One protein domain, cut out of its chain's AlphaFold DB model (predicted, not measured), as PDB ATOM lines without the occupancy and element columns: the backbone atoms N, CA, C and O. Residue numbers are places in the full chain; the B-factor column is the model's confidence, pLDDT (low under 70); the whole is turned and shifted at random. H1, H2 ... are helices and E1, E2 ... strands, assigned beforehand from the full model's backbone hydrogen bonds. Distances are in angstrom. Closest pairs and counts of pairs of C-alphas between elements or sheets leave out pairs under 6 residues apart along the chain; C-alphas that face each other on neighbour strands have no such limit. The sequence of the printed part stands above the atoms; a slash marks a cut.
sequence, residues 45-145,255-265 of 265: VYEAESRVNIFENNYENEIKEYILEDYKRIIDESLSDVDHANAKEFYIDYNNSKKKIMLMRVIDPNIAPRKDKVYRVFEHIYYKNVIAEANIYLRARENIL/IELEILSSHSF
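Overview. This is residues 45 to 145 and 255 to 265 of the 265 residues of an uncharacterized protein of Anaerococcus prevotii (strain ATCC 9321 / DSM 20548 / JCM 6508 / NCTC 11806 / PC1) (UniProt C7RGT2). A strongly twisted sheet of five strands, curled like part of a barrel but left open, wraps round two helices on its inner face, H1 and then H2. The other face has no named helix on it. A long loop, residues 72 to 87, leads from H2 to the first strand. The printed part has 112 residues with two named helices followed by five named strands, the sheet running E1 E2 E3 E4 E5, all antiparallel; the class is mixed, helices and strands. It is compact, with a radius of gyration of the C-alphas of 14.5 A, yet elongated, spanning 43 by 27 by 20 A.

Arrangement. H1, residues 45 to 58, and H2, residues 60 to 71, are close but not clearly touching, their closest C-alphas, Glu 56 and Ile 63, being 7.8 A apart. Their lines stand about perpendicular, at 79 degrees. In both, every O i to N i+4 pair is within hydrogen-bond range. E1, residues 88 to 94, and E2, residues 97 to 106, form a hairpin, with N 90 and O 101 at 2.8 A. E2 and E3, residues 118 to 127, form a hairpin, with N 104 and O 120 at 3.0 A. E3 and E4, residues 130 to 142, form another, with N 121 and O 136 at 2.9 A. E1 to E4 are a meander, each strand the antiparallel neighbour of the one before. E5, residues 255 to 264, is antiparallel to E4, with N 137 and O 261 at 2.9 A, and bends by 52 degrees at residue 260. E1 and E5 are the edge strands and are apart. The helices are on one face of the sheet, making two layers, and the sheet curls round both. The closest C-alphas of H1 and E4 are those of Val 45 and Ala 132, 5.1 A; of H2 and E5, those of Lys 64 and Ile 255, 7.0 A.

Along the chain. H1 begins at C-alpha 45, (26.048, 32.733, -24.783), and is 19.9 A long; H2 is 16.6 A. E1 measures 18.7 A, E2 28.1 A and E3 28.6 A. E4, the longest strand, covers 39.0 A and ends at C-alpha 142, (50.310, 49.276, -37.524). E5 measures 26.0 A and ends at C-alpha 264, (30.934, 32.002, -28.327).

Size, cuts and confidence. The two C-alphas farthest apart, those of Asn 129 and Leu 145, are 49.3 A from each other. Residues 146 to 254 are not printed, and C-alphas 145 and 255 are 9.7 A apart across this cut. The links H2 to E1 and E2 to E3 are long. Mean pLDDT of the printed part is 85.3, with residues 74 to 86 and 114 to 115 under 70.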
ATOM      1  N   VAL A  45      25.164  32.501 -23.625       91.12
ATOM      2  CA  VAL A  45      26.048  32.733 -24.783       91.12
ATOM      3  C   VAL A  45      25.678  34.026 -25.511       91.12
ATOM      4  O   VAL A  45      26.542  34.863 -25.744       91.12
ATOM      5  N   TYR A  46      24.389  34.231 -25.804       90.31
ATOM      6  CA  TYR A  46      23.915  35.450 -26.465       90.31
ATOM      7  C   TYR A  46      24.195  36.712 -25.639       90.31
ATOM      8  O   TYR A  46      24.573  37.746 -26.183       90.31
ATOM      9  N   GLU A  47      24.018  36.643 -24.316       91.00
ATOM     10  CA  GLU A  47      24.346  37.762 -23.433       91.00
ATOM     11  C   GLU A  47      25.845  38.081 -23.434       91.00
ATOM     12  O   GLU A  47      26.192  39.260 -23.498       91.00
ATOM     13  N   ALA A  48      26.712  37.066 -23.385       91.81
ATOM     14  CA  ALA A  48      28.165  37.252 -23.412       91.81
ATOM     15  C   ALA A  48      28.606  37.880 -24.739       91.81
ATOM     16  O   ALA A  48      29.329  38.873 -24.757       91.81
ATOM     17  N   GLU A  49      28.099  37.356 -25.855       92.50
ATOM     18  CA  GLU A  49      28.397  37.869 -27.192       92.50
ATOM     19  C   GLU A  49      27.922  39.316 -27.354       92.50
ATOM     20  O   GLU A  49      28.677  40.176 -27.798       92.50
ATOM     21  N   SER A  50      26.697  39.621 -26.912       92.06
ATOM     22  CA  SER A  50      26.162  40.982 -26.954       92.06
ATOM     23  C   SER A  50      27.037  41.968 -26.182       92.06
ATOM     24  O   SER A  50      27.253  43.079 -26.658       92.06
ATOM     25  N   ARG A  51      27.537  41.591 -25.004       94.12
ATOM     26  CA  ARG A  51      28.365  42.457 -24.158       94.12
ATOM     27  C   ARG A  51      29.767  42.654 -24.717       94.12
ATOM     28  O   ARG A  51      30.246  43.783 -24.738       94.12
ATOM     29  N   VAL A  52      30.395  41.587 -25.205       94.31
ATOM     30  CA  VAL A  52      31.709  41.662 -25.854       94.31
ATOM     31  C   VAL A  52      31.637  42.509 -27.131       94.31
ATOM     32  O   VAL A  52      32.495  43.366 -27.324       94.31
ATOM     33  N   ASN A  53      30.574  42.376 -27.932       93.25
ATOM     34  CA  ASN A  53      30.342  43.230 -29.103       93.25
ATOM     35  C   ASN A  53      30.103  44.698 -28.712       93.25
ATOM     36  O   ASN A  53      30.623  45.599 -29.361       93.25
ATOM     37  N   ILE A  54      29.342  44.968 -27.643       93.75
ATOM     38  CA  ILE A  54      29.176  46.339 -27.124       93.75
ATOM     39  C   ILE A  54      30.529  46.923 -26.713       93.75
ATOM     40  O   ILE A  54      30.799  48.085 -27.005       93.75
ATOM     41  N   PHE A  55      31.367  46.137 -26.033       95.00
ATOM     42  CA  PHE A  55      32.690  46.593 -25.628       95.00
ATOM     43  C   PHE A  55      33.570  46.912 -26.836       95.00
ATOM     44  O   PHE A  55      34.132  47.995 -26.900       95.00
ATOM     45  N   GLU A  56      33.638  46.010 -27.814       94.06
ATOM     46  CA  GLU A  56      34.438  46.205 -29.024       94.06
ATOM     47  C   GLU A  56      34.035  47.471 -29.799       94.06
ATOM     48  O   GLU A  56      34.907  48.265 -30.137       94.06
ATOM     49  N   ASN A  57      32.732  47.728 -29.959       92.38
ATOM     50  CA  ASN A  57      32.248  48.896 -30.701       92.38
ATOM     51  C   ASN A  57      32.369  50.216 -29.925       92.38
ATOM     52  O   ASN A  57      32.661  51.256 -30.509       92.38
ATOM     53  N   ASN A  58      32.108  50.207 -28.615       94.69
ATOM     54  CA  ASN A  58      32.020  51.449 -27.838       94.69
ATOM     55  C   ASN A  58      33.330  51.822 -27.132       94.69
ATOM     56  O   ASN A  58      33.452  52.959 -26.683       94.69
ATOM     57  N   TYR A  59      34.272  50.882 -27.010       94.75
ATOM     58  CA  TYR A  59      35.527  51.046 -26.270       94.75
ATOM     59  C   TYR A  59      36.756  50.775 -27.157       94.75
ATOM     60  O   TYR A  59      37.804  50.323 -26.686       94.75
ATOM     61  N   GLU A  60      36.633  51.027 -28.466       94.75
ATOM     62  CA  GLU A  60      37.710  50.828 -29.444       94.75
ATOM     63  C   GLU A  60      38.990  51.580 -29.039       94.75
ATOM     64  O   GLU A  60      40.094  51.032 -29.103       94.75
ATOM     65  N   ASN A  61      38.853  52.821 -28.558       95.38
ATOM     66  CA  ASN A  61      39.986  53.640 -28.130       95.38
ATOM     67  C   ASN A  61      40.697  53.037 -26.917       95.38
ATOM     68  O   ASN A  61      41.922  52.983 -26.893       95.38
ATOM     69  N   GLU A  62      39.960  52.519 -25.941       95.19
ATOM     70  CA  GLU A  62      40.513  51.860 -24.762       95.19
ATOM     71  C   GLU A  62      41.251  50.564 -25.117       95.19
ATOM     72  O   GLU A  62      42.281  50.248 -24.507       95.19
ATOM     73  N   ILE A  63      40.747  49.827 -26.114       95.75
ATOM     74  CA  ILE A  63      41.432  48.659 -26.672       95.75
ATOM     75  C   ILE A  63      42.743  49.100 -27.325       95.75
ATOM     76  O   ILE A  63      43.804  48.556 -27.004       95.75
ATOM     77  N   LYS A  64      42.699  50.117 -28.192       96.62
ATOM     78  CA  LYS A  64      43.892  50.650 -28.863       96.62
ATOM     79  C   LYS A  64      44.924  51.167 -27.865       96.62
ATOM     80  O   LYS A  64      46.104  50.856 -27.987       96.62
ATOM     81  N   GLU A  65      44.499  51.896 -26.839       95.06
ATOM     82  CA  GLU A  65      45.382  52.374 -25.777       95.06
ATOM     83  C   GLU A  65      46.075  51.226 -25.047       95.06
ATOM     84  O   GLU A  65      47.284  51.285 -24.830       95.06
ATOM     85  N   TYR A  66      45.338  50.169 -24.693       93.25
ATOM     86  CA  TYR A  66      45.934  48.987 -24.076       93.25
ATOM     87  C   TYR A  66      47.016  48.368 -24.971       93.25
ATOM     88  O   TYR A  66      48.104  48.055 -24.485       93.25
ATOM     89  N   ILE A  67      46.736  48.223 -26.269       93.75
ATOM     90  CA  ILE A  67      47.676  47.651 -27.240       93.75
ATOM     91  C   ILE A  67      48.929  48.524 -27.377       93.75
ATOM     92  O   ILE A  67      50.047  48.014 -27.332       93.75
ATOM     93  N   LEU A  68      48.765  49.843 -27.484       94.00
ATOM     94  CA  LEU A  68      49.883  50.782 -27.596       94.00
ATOM     95  C   LEU A  68      50.762  50.790 -26.341       94.00
ATOM     96  O   LEU A  68      51.983  50.866 -26.446       94.00
ATOM     97  N   GLU A  69      50.181  50.674 -25.147       90.81
ATOM     98  CA  GLU A  69      50.974  50.525 -23.921       90.81
ATOM     99  C   GLU A  69      51.677  49.158 -23.856       90.81
ATOM    100  O   GLU A  69      52.802  49.067 -23.366       90.81
ATOM    101  N   ASP A  70      51.069  48.100 -24.397       87.75
ATOM    102  CA  ASP A  70      51.725  46.797 -24.540       87.75
ATOM    103  C   ASP A  70      52.899  46.840 -25.535       87.75
ATOM    104  O   ASP A  70      53.897  46.147 -25.346       87.75
ATOM    105  N   TYR A  71      52.847  47.698 -26.558       87.44
ATOM    106  CA  TYR A  71      53.947  47.887 -27.511       87.44
ATOM    107  C   TYR A  71      55.209  48.470 -26.884       87.44
ATOM    108  O   TYR A  71      56.307  48.174 -27.350       87.44
ATOM    109  N   LYS A  72      55.066  49.240 -25.805       86.44
ATOM    110  CA  LYS A  72      56.196  49.796 -25.050       86.44
ATOM    111  C   LYS A  72      56.926  48.745 -24.212       86.44
ATOM    112  O   LYS A  72      58.001  49.019 -23.686       86.44
ATOM    113  N   ARG A  73      56.337  47.560 -24.027       78.06
ATOM    114  CA  ARG A  73      56.921  46.501 -23.201       78.06
ATOM    115  C   ARG A  73      57.931  45.701 -24.016       78.06
ATOM    116  O   ARG A  73      57.626  45.219 -25.106       78.06
ATOM    117  N   ILE A  74      59.120  45.516 -23.446       64.50
ATOM    118  CA  ILE A  74      60.135  44.609 -23.986       64.50
ATOM    119  C   ILE A  74      59.593  43.180 -23.874       64.50
ATOM    120  O   ILE A  74      59.207  42.740 -22.792       64.50
ATOM    121  N   ILE A  75      59.539  42.472 -24.999       58.84
ATOM    122  CA  ILE A  75      59.141  41.065 -25.050       58.84
ATOM    123  C   ILE A  75      60.422  40.256 -24.899       58.84
ATOM    124  O   ILE A  75      61.204  40.170 -25.843       58.84
ATOM    125  N   ASP A  76      60.654  39.709 -23.715       54.06
ATOM    126  CA  ASP A  76      61.681  38.689 -23.528       54.06
ATOM    127  C   ASP A  76      61.066  37.313 -23.838       54.06
ATOM    128  O   ASP A  76      59.943  37.022 -23.423       54.06
ATOM    129  N   GLU A  77      61.797  36.469 -24.570       50.88
ATOM    130  CA  GLU A  77      61.433  35.071 -24.850       50.88
ATOM    131  C   GLU A  77      61.327  34.228 -23.561       50.88
ATOM    132  O   GLU A  77      60.806  33.114 -23.594       50.88
ATOM    133  N   SER A  78      61.809  34.754 -22.428       49.47
ATOM    134  CA  SER A  78      61.747  34.134 -21.098       49.47
ATOM    135  C   SER A  78      60.448  34.389 -20.313       49.47
ATOM    136  O   SER A  78      60.271  33.815 -19.234       49.47
ATOM    137  N   LEU A  79      59.536  35.227 -20.820       49.97
ATOM    138  CA  LEU A  79      58.255  35.504 -20.162       49.97
ATOM    139  C   LEU A  79      57.375  34.247 -20.173       49.97
ATOM    140  O   LEU A  79      57.158  33.635 -21.218       49.97
ATOM    141  N   SER A  80      56.868  33.838 -19.008       53.97
ATOM    142  CA  SER A  80      55.983  32.673 -18.936       53.97
ATOM    143  C   SER A  80      54.647  32.955 -19.642       53.97
ATOM    144  O   SER A  80      54.197  34.101 -19.701       53.97
ATOM    145  N   ASP A  81      53.956  31.915 -20.126       53.50
ATOM    146  CA  ASP A  81      52.595  32.033 -20.691       53.50
ATOM    147  C   ASP A  81      51.611  32.730 -19.724       53.50
ATOM    148  O   ASP A  81      50.637  33.353 -20.150       53.50
ATOM    149  N   VAL A  82      51.883  32.657 -18.415       47.94
ATOM    150  CA  VAL A  82      51.114  33.300 -17.340       47.94
ATOM    151  C   VAL A  82      51.490  34.781 -17.178       47.94
ATOM    152  O   VAL A  82      50.629  35.583 -16.837       47.94
ATOM    153  N   ASP A  83      52.726  35.177 -17.494       46.81
ATOM    154  CA  ASP A  83      53.206  36.568 -17.417       46.81
ATOM    155  C   ASP A  83      52.946  37.369 -18.707       46.81
ATOM    156  O   ASP A  83      52.915  38.601 -18.693       46.81
ATOM    157  N   HIS A  84      52.659  36.693 -19.827       53.50
ATOM    158  CA  HIS A  84      52.053  37.320 -21.008       53.50
ATOM    159  C   HIS A  84      50.620  37.830 -20.740       53.50
ATOM    160  O   HIS A  84      50.111  38.677 -21.483       53.50
ATOM    161  N   ALA A  85      49.984  37.375 -19.656       57.91
ATOM    162  CA  ALA A  85      48.635  37.747 -19.258       57.91
ATOM    163  C   ALA A  85      48.588  39.085 -18.496       57.91
ATOM    164  O   ALA A  85      48.222  39.142 -17.325       57.91
ATOM    165  N   ASN A  86      48.857  40.203 -19.174       69.19
ATOM    166  CA  ASN A  86      48.510  41.535 -18.653       69.19
ATOM    167  C   ASN A  86      47.000  41.796 -18.772       69.19
ATOM    168  O   ASN A  86      46.581  42.762 -19.408       69.19
ATOM    169  N   ALA A  87      46.174  40.903 -18.232       78.44
ATOM    170  CA  ALA A  87      44.731  41.008 -18.350       78.44
ATOM    171  C   ALA A  87      44.234  42.280 -17.652       78.44
ATOM    172  O   ALA A  87      44.437  42.473 -16.454       78.44
ATOM    173  N   LYS A  88      43.596  43.162 -18.419       89.62
ATOM    174  CA  LYS A  88      42.986  44.393 -17.931       89.62
ATOM    175  C   LYS A  88      41.481  44.198 -17.850       89.62
ATOM    176  O   LYS A  88      40.852  43.722 -18.795       89.62
ATOM    177  N   GLU A  89      40.921  44.567 -16.706       92.44
ATOM    178  CA  GLU A  89      39.481  44.545 -16.484       92.44
ATOM    179  C   GLU A  89      38.862  45.868 -16.937       92.44
ATOM    180  O   GLU A  89      39.336  46.951 -16.587       92.44
ATOM    181  N   PHE A  90      37.769  45.764 -17.677       93.44
ATOM    182  CA  PHE A  90      36.921  46.869 -18.093       93.44
ATOM    183  C   PHE A  90      35.498  46.639 -17.600       93.44
ATOM    184  O   PHE A  90      35.085  45.508 -17.347       93.44
ATOM    185  N   TYR A  91      34.740  47.726 -17.466       93.00
ATOM    186  CA  TYR A  91      33.361  47.681 -17.001       93.00
ATOM    187  C   TYR A  91      32.456  48.409 -17.987       93.00
ATOM    188  O   TYR A  91      32.657  49.595 -18.242       93.00
ATOM    189  N   ILE A  92      31.449  47.701 -18.492       92.81
ATOM    190  CA  ILE A  92      30.414  48.252 -19.370       92.81
ATOM    191  C   ILE A  92      29.078  48.315 -18.637       92.81
ATOM    192  O   ILE A  92      28.784  47.459 -17.798       92.81
ATOM    193  N   ASP A  93      28.246  49.295 -18.974       90.62
ATOM    194  CA  ASP A  93      26.865  49.339 -18.501       90.62
ATOM    195  C   ASP A  93      25.976  48.479 -19.409       90.62
ATOM    196  O   ASP A  93      25.852  48.717 -20.608       90.62
ATOM    197  N   TYR A  94      25.341  47.459 -18.832       89.56
ATOM    198  CA  TYR A  94      24.445  46.543 -19.537       89.56
ATOM    199  C   TYR A  94      23.232  46.210 -18.668       89.56
ATOM    200  O   TYR A  94      23.369  45.717 -17.541       89.56
ATOM    201  N   ASN A  95      22.027  46.466 -19.188       87.81
ATOM    202  CA  ASN A  95      20.759  46.280 -18.470       87.81
ATOM    203  C   ASN A  95      20.775  46.900 -17.057       87.81
ATOM    204  O   ASN A  95      20.460  46.230 -16.074       87.81
ATOM    205  N   ASN A  96      21.173  48.174 -16.954       88.56
ATOM    206  CA  ASN A  96      21.277  48.928 -15.693       88.56
ATOM    207  C   ASN A  96      22.233  48.305 -14.654       88.56
ATOM    208  O   ASN A  96      22.073  48.509 -13.452       88.56
ATOM    209  N   SER A  97      23.220  47.525 -15.101       88.69
ATOM    210  CA  SER A  97      24.230  46.927 -14.230       88.69
ATOM    211  C   SER A  97      25.607  46.959 -14.880       88.69
ATOM    212  O   SER A  97      25.725  46.788 -16.090       88.69
ATOM    213  N   LYS A  98      26.653  47.117 -14.067       92.06
ATOM    214  CA  LYS A  98      28.031  47.035 -14.552       92.06
ATOM    215  C   LYS A  98      28.425  45.585 -14.794       92.06
ATOM    216  O   LYS A  98      28.245  44.740 -13.913       92.06
ATOM    217  N   LYS A  99      28.960  45.301 -15.979       92.25
ATOM    218  CA  LYS A  99      29.463  43.985 -16.390       92.25
ATOM    219  C   LYS A  99      30.942  44.067 -16.698       92.25
ATOM    220  O   LYS A  99      31.398  45.060 -17.254       92.25
ATOM    221  N   LYS A 100      31.671  43.030 -16.299       92.62
ATOM    222  CA  LYS A 100      33.118  42.964 -16.439       92.62
ATOM    223  C   LYS A 100      33.488  42.345 -17.782       92.62
ATOM    224  O   LYS A 100      33.023  41.253 -18.080       92.62
ATOM    225  N   ILE A 101      34.369  43.009 -18.518       94.56
ATOM    226  CA  ILE A 101      34.999  42.511 -19.741       94.56
ATOM    227  C   ILE A 101      36.506  42.452 -19.508       94.56
ATOM    228  O   ILE A 101      37.076  43.335 -18.868       94.56
ATOM    229  N   MET A 102      37.150  41.404 -19.999       92.75
ATOM    230  CA  MET A 102      38.592  41.219 -19.896       92.75
ATOM    231  C   MET A 102      39.236  41.482 -21.255       92.75
ATOM    232  O   MET A 102      38.744  41.002 -22.272       92.75
ATOM    233  N   LEU A 103      40.361  42.194 -21.265       93.12
ATOM    234  CA  LEU A 103      41.222  42.357 -22.435       93.12
ATOM    235  C   LEU A 103      42.636  41.918 -22.076       93.12
ATOM    236  O   LEU A 103      43.197  42.381 -21.084       93.12
ATOM    237  N   MET A 104      43.230  41.045 -22.883       88.81
ATOM    238  CA  MET A 104      44.602  40.602 -22.661       88.81
ATOM    239  C   MET A 104      45.321  40.266 -23.960       88.81
ATOM    240  O   MET A 104      44.687  39.884 -24.942       88.81
ATOM    241  N   ARG A 105      46.652  40.334 -23.953       87.62
ATOM    242  CA  ARG A 105      47.468  39.676 -24.975       87.62
ATOM    243  C   ARG A 105      47.394  38.156 -24.806       87.62
ATOM    244  O   ARG A 105      47.394  37.659 -23.682       87.62
ATOM    245  N   VAL A 106      47.338  37.425 -25.916       83.81
ATOM    246  CA  VAL A 106      47.300  35.958 -25.942       83.81
ATOM    247  C   VAL A 106      48.279  35.399 -26.967       83.81
ATOM    248  O   VAL A 106      48.607  36.053 -27.957       83.81
ATOM    249  N   ILE A 107      48.718  34.163 -26.734       79.62
ATOM    250  CA  ILE A 107      49.457  33.358 -27.704       79.62
ATOM    251  C   ILE A 107      48.571  32.161 -28.040       79.62
ATOM    252  O   ILE A 107      48.506  31.200 -27.279       79.62
ATOM    253  N   ASP A 108      47.875  32.226 -29.173       77.81
ATOM    254  CA  ASP A 108      47.056  31.118 -29.668       77.81
ATOM    255  C   ASP A 108      47.482  30.749 -31.098       77.81
ATOM    256  O   ASP A 108      47.090  31.432 -32.050       77.81
ATOM    257  N   PRO A 109      48.268  29.666 -31.267       78.62
ATOM    258  CA  PRO A 109      48.708  29.184 -32.573       78.62
ATOM    259  C   PRO A 109      47.574  28.833 -33.544       78.62
ATOM    260  O   PRO A 109      47.820  28.776 -34.747       78.62
ATOM    261  N   ASN A 110      46.356  28.577 -33.048       84.25
ATOM    262  CA  ASN A 110      45.198  28.313 -33.903       84.25
ATOM    263  C   ASN A 110      44.607  29.601 -34.491       84.25
ATOM    264  O   ASN A 110      43.914  29.543 -35.502       84.25
ATOM    265  N   ILE A 111      44.872  30.749 -33.859       85.56
ATOM    266  CA  ILE A 111      44.405  32.069 -34.294       85.56
ATOM    267  C   ILE A 111      45.476  32.779 -35.127       85.56
ATOM    268  O   ILE A 111      45.165  33.350 -36.170       85.56
ATOM    269  N   ALA A 112      46.739  32.755 -34.687       80.62
ATOM    270  CA  ALA A 112      47.855  33.383 -35.393       80.62
ATOM    271  C   ALA A 112      49.209  32.722 -35.064       80.62
ATOM    272  O   ALA A 112      49.359  32.098 -34.011       80.62
ATOM    273  N   PRO A 113      50.241  32.892 -35.914       76.88
ATOM    274  CA  PRO A 113      51.611  32.507 -35.581       76.88
ATOM    275  C   PRO A 113      52.069  33.079 -34.229       76.88
ATOM    276  O   PRO A 113      51.792  34.231 -33.918       76.88
ATOM    277  N   ARG A 114      52.854  32.315 -33.452       69.06
ATOM    278  CA  ARG A 114      53.315  32.712 -32.098       69.06
ATOM    279  C   ARG A 114      54.033  34.064 -32.020       69.06
ATOM    280  O   ARG A 114      54.101  34.652 -30.947       69.06
ATOM    281  N   LYS A 115      54.627  34.509 -33.127       69.38
ATOM    282  CA  LYS A 115      55.367  35.774 -33.201       69.38
ATOM    283  C   LYS A 115      54.442  36.988 -33.304       69.38
ATOM    284  O   LYS A 115      54.870  38.092 -32.979       69.38
ATOM    285  N   ASP A 116      53.196  36.786 -33.721       75.88
ATOM    286  CA  ASP A 116      52.239  37.866 -33.904       75.88
ATOM    287  C   ASP A 116      51.641  38.263 -32.553       75.88
ATOM    288  O   ASP A 116      51.278  37.422 -31.725       75.88
ATOM    289  N   LYS A 117      51.500  39.570 -32.323       82.44
ATOM    290  CA  LYS A 117      50.759  40.077 -31.168       82.44
ATOM    291  C   LYS A 117      49.263  39.952 -31.443       82.44
ATOM    292  O   LYS A 117      48.727  40.634 -32.315       82.44
ATOM    293  N   VAL A 118      48.599  39.083 -30.685       88.62
ATOM    294  CA  VAL A 118      47.143  38.914 -30.707       88.62
ATOM    295  C   VAL A 118      46.567  39.298 -29.357       88.62
ATOM    296  O   VAL A 118      47.145  39.010 -28.307       88.62
ATOM    297  N   TYR A 119      45.405  39.933 -29.395       91.56
ATOM    298  CA  TYR A 119      44.674  40.387 -28.227       91.56
ATOM    299  C   TYR A 119      43.315  39.702 -28.171       91.56
ATOM    300  O   TYR A 119      42.687  39.469 -29.197       91.56
ATOM    301  N   ARG A 120      42.861  39.358 -26.972       92.25
ATOM    302  CA  ARG A 120      41.584  38.696 -26.724       92.25
ATOM    303  C   ARG A 120      40.733  39.577 -25.829       92.25
ATOM    304  O   ARG A 120      41.125  39.850 -24.694       92.25
ATOM    305  N   VAL A 121      39.572  39.972 -26.335       94.38
ATOM    306  CA  VAL A 121      38.468  40.529 -25.549       94.38
ATOM    307  C   VAL A 121      37.542  39.377 -25.187       94.38
ATOM    308  O   VAL A 121      37.109  38.650 -26.079       94.38
ATOM    309  N   PHE A 122      37.242  39.185 -23.905       92.31
ATOM    310  CA  PHE A 122      36.373  38.087 -23.486       92.31
ATOM    311  C   PHE A 122      35.569  38.367 -22.216       92.31
ATOM    312  O   PHE A 122      35.935  39.190 -21.375       92.31
ATOM    313  N   GLU A 123      34.472  37.625 -22.066       91.56
ATOM    314  CA  GLU A 123      33.652  37.572 -20.853       91.56
ATOM    315  C   GLU A 123      33.291  36.124 -20.523       91.56
ATOM    316  O   GLU A 123      32.973  35.332 -21.412       91.56
ATOM    317  N   HIS A 124      33.283  35.798 -19.227       87.69
ATOM    318  CA  HIS A 124      32.728  34.552 -18.695       87.69
ATOM    319  C   HIS A 124      31.430  34.848 -17.948       87.69
ATOM    320  O   HIS A 124      31.431  35.568 -16.946       87.69
ATOM    321  N   ILE A 125      30.326  34.258 -18.400       84.62
ATOM    322  CA  ILE A 125      29.028  34.353 -17.738       84.62
ATOM    323  C   ILE A 125      28.734  33.053 -16.998       84.62
ATOM    324  O   ILE A 125      28.621  31.981 -17.589       84.62
ATOM    325  N   TYR A 126      28.514  33.187 -15.693       82.50
ATOM    326  CA  TYR A 126      27.964  32.138 -14.844       82.50
ATOM    327  C   TYR A 126      26.471  32.403 -14.662       82.50
ATOM    328  O   TYR A 126      26.074  33.334 -13.958       82.50
ATOM    329  N   TYR A 127      25.628  31.601 -15.311       75.56
ATOM    330  CA  TYR A 127      24.177  31.730 -15.210       75.56
ATOM    331  C   TYR A 127      23.574  30.414 -14.721       75.56
ATOM    332  O   TYR A 127      23.532  29.423 -15.442       75.56
ATOM    333  N   LYS A 128      23.079  30.391 -13.478       79.50
ATOM    334  CA  LYS A 128      22.594  29.169 -12.808       79.50
ATOM    335  C   LYS A 128      23.673  28.070 -12.789       79.50
ATOM    336  O   LYS A 128      24.676  28.225 -12.108       79.50
ATOM    337  N   ASN A 129      23.447  26.972 -13.507       78.06
ATOM    338  CA  ASN A 129      24.306  25.796 -13.636       78.06
ATOM    339  C   ASN A 129      25.104  25.771 -14.953       78.06
ATOM    340  O   ASN A 129      25.761  24.770 -15.227       78.06
ATOM    341  N   VAL A 130      25.034  26.825 -15.776       81.44
ATOM    342  CA  VAL A 130      25.756  26.897 -17.053       81.44
ATOM    343  C   VAL A 130      26.833  27.974 -17.028       81.44
ATOM    344  O   VAL A 130      26.664  29.043 -16.436       81.44
ATOM    345  N   ILE A 131      27.932  27.666 -17.709       85.12
ATOM    346  CA  ILE A 131      29.013  28.594 -18.026       85.12
ATOM    347  C   ILE A 131      28.891  28.898 -19.515       85.12
ATOM    348  O   ILE A 131      28.689  27.978 -20.316       85.12
ATOM    349  N   ALA A 132      28.970  30.177 -19.857       87.62
ATOM    350  CA  ALA A 132      29.069  30.644 -21.227       87.62
ATOM    351  C   ALA A 132      30.253  31.594 -21.364       87.62
ATOM    352  O   ALA A 132      30.586  32.326 -20.428       87.62
ATOM    353  N   GLU A 133      30.861  31.588 -22.537       89.12
ATOM    354  CA  GLU A 133      32.017  32.412 -22.848       89.12
ATOM    355  C   GLU A 133      31.859  33.018 -24.240       89.12
ATOM    356  O   GLU A 133      31.384  32.354 -25.159       89.12
ATOM    357  N   ALA A 134      32.253  34.281 -24.390       93.31
ATOM    358  CA  ALA A 134      32.344  34.956 -25.680       93.31
ATOM    359  C   ALA A 134      33.719  35.601 -25.826       93.31
ATOM    360  O   ALA A 134      34.256  36.147 -24.861       93.31
ATOM    361  N   ASN A 135      34.276  35.519 -27.031       92.69
ATOM    362  CA  ASN A 135      35.640  35.920 -27.346       92.69
ATOM    363  C   ASN A 135      35.687  36.656 -28.673       92.69
ATOM    364  O   ASN A 135      35.186  36.136 -29.666       92.69
ATOM    365  N   ILE A 136      36.402  37.775 -28.706       94.81
ATOM    366  CA  ILE A 136      36.867  38.405 -29.938       94.81
ATOM    367  C   ILE A 136      38.391  38.438 -29.902       94.81
ATOM    368  O   ILE A 136      38.992  38.921 -28.940       94.81
ATOM    369  N   TYR A 137      39.007  37.915 -30.958       93.75
ATOM    370  CA  TYR A 137      40.446  37.972 -31.175       93.75
ATOM    371  C   TYR A 137      40.772  39.102 -32.144       93.75
ATOM    372  O   TYR A 137      40.217  39.171 -33.241       93.75
ATOM    373  N   LEU A 138      41.689  39.967 -31.731       94.88
ATOM    374  CA  LEU A 138      42.061  41.198 -32.407       94.88
ATOM    375  C   LEU A 138      43.553  41.203 -32.734       94.88
ATOM    376  O   LEU A 138      44.387  40.728 -31.958       94.88
ATOM    377  N   ARG A 139      43.884  41.820 -33.861       92.75
ATOM    378  CA  ARG A 139      45.239  42.192 -34.261       92.75
ATOM    379  C   ARG A 139      45.282  43.691 -34.509       92.75
ATOM    380  O   ARG A 139      44.352  44.242 -35.087       92.75
ATOM    381  N   ALA A 140      46.367  44.341 -34.103       94.06
ATOM    382  CA  ALA A 140      46.618  45.717 -34.502       94.06
ATOM    383  C   ALA A 140      47.318  45.750 -35.862       94.06
ATOM    384  O   ALA A 140      48.362  45.124 -36.052       94.06
ATOM    385  N   ARG A 141      46.740  46.489 -36.804       93.25
ATOM    386  CA  ARG A 141      47.410  46.900 -38.032       93.25
ATOM    387  C   ARG A 141      48.125  48.208 -37.759       93.25
ATOM    388  O   ARG A 141      47.505  49.216 -37.437       93.25
ATOM    389  N   GLU A 142      49.441  48.157 -37.848       93.88
ATOM    390  CA  GLU A 142      50.310  49.276 -37.524       93.88
ATOM    391  C   GLU A 142      50.380  50.276 -38.672       93.88
ATOM    392  O   GLU A 142      50.607  49.910 -39.827       93.88
ATOM    393  N   ASN A 143      50.269  51.558 -38.338       94.56
ATOM    394  CA  ASN A 143      50.648  52.626 -39.246       94.56
ATOM    395  C   ASN A 143      52.148  52.526 -39.600       94.56
ATOM    396  O   ASN A 143      52.946  52.005 -38.818       94.56
ATOM    397  N   ILE A 144      52.555  53.065 -40.754       92.06
ATOM    398  CA  ILE A 144      53.958  53.086 -41.200       92.06
ATOM    399  C   ILE A 144      54.916  53.707 -40.172       92.06
ATOM    400  O   ILE A 144      56.063  53.275 -40.064       92.06
ATOM    401  N   LEU A 145      54.430  54.661 -39.368       92.38
ATOM    402  CA  LEU A 145      55.206  55.269 -38.284       92.38
ATOM    403  C   LEU A 145      55.595  54.262 -37.194       92.38
ATOM    404  O   LEU A 145      56.601  54.467 -36.522       92.38
ATOM    405  N   ILE A 255      47.215  52.874 -34.895       96.06
ATOM    406  CA  ILE A 255      46.796  51.499 -35.139       96.06
ATOM    407  C   ILE A 255      45.324  51.411 -35.541       96.06
ATOM    408  O   ILE A 255      44.448  52.100 -35.016       96.06
ATOM    409  N   GLU A 256      45.043  50.475 -36.434       95.12
ATOM    410  CA  GLU A 256      43.691  50.013 -36.734       95.12
ATOM    411  C   GLU A 256      43.483  48.627 -36.124       95.12
ATOM    412  O   GLU A 256      44.426  47.840 -36.015       95.12
ATOM    413  N   LEU A 257      42.255  48.320 -35.706       95.44
ATOM    414  CA  LEU A 257      41.925  47.001 -35.178       95.44
ATOM    415  C   LEU A 257      41.386  46.109 -36.294       95.44
ATOM    416  O   LEU A 257      40.500  46.489 -37.053       95.44
ATOM    417  N   GLU A 258      41.914  44.895 -36.369       94.69
ATOM    418  CA  GLU A 258      41.436  43.836 -37.245       94.69
ATOM    419  C   GLU A 258      40.904  42.679 -36.400       94.69
ATOM    420  O   GLU A 258      41.630  42.116 -35.576       94.69
ATOM    421  N   ILE A 259      39.649  42.292 -36.631       93.50
ATOM    422  CA  ILE A 259      39.062  41.095 -36.024       93.50
ATOM    423  C   ILE A 259      39.575  39.865 -36.774       93.50
ATOM    424  O   ILE A 259      39.293  39.681 -37.955       93.50
ATOM    425  N   LEU A 260      40.301  39.001 -36.066       91.94
ATOM    426  CA  LEU A 260      40.784  37.725 -36.595       91.94
ATOM    427  C   LEU A 260      39.725  36.628 -36.482       91.94
ATOM    428  O   LEU A 260      39.581  35.800 -37.378       91.94
ATOM    429  N   SER A 261      39.014  36.594 -35.354       90.56
ATOM    430  CA  SER A 261      37.993  35.587 -35.080       90.56
ATOM    431  C   SER A 261      37.053  36.027 -33.960       90.56
ATOM    432  O   SER A 261      37.452  36.774 -33.064       90.56
ATOM    433  N   SER A 262      35.827  35.506 -33.981       90.44
ATOM    434  CA  SER A 262      34.853  35.625 -32.896       90.44
ATOM    435  C   SER A 262      34.266  34.251 -32.568       90.44
ATOM    436  O   SER A 262      33.876  33.494 -33.464       90.44
ATOM    437  N   HIS A 263      34.245  33.898 -31.283       86.88
ATOM    438  CA  HIS A 263      33.807  32.590 -30.797       86.88
ATOM    439  C   HIS A 263      32.978  32.717 -29.521       86.88
ATOM    440  O   HIS A 263      33.450  33.296 -28.542       86.88
ATOM    441  N   SER A 264      31.815  32.064 -29.498       83.19
ATOM    442  CA  SER A 264      30.934  32.002 -28.327       83.19
ATOM    443  C   SER A 264      30.509  30.552 -28.054       83.19
ATOM    444  O   SER A 264      30.123  29.848 -28.992       83.19
ATOM    445  N   PHE A 265      30.581  30.077 -26.804       79.00
ATOM    446  CA  PHE A 265      30.259  28.681 -26.449       79.00
ATOM    447  C   PHE A 265      29.781  28.465 -25.015       79.00
ATOM    448  O   PHE A 265      29.904  29.368 -24.162       79.00
TER     449      PHE A 265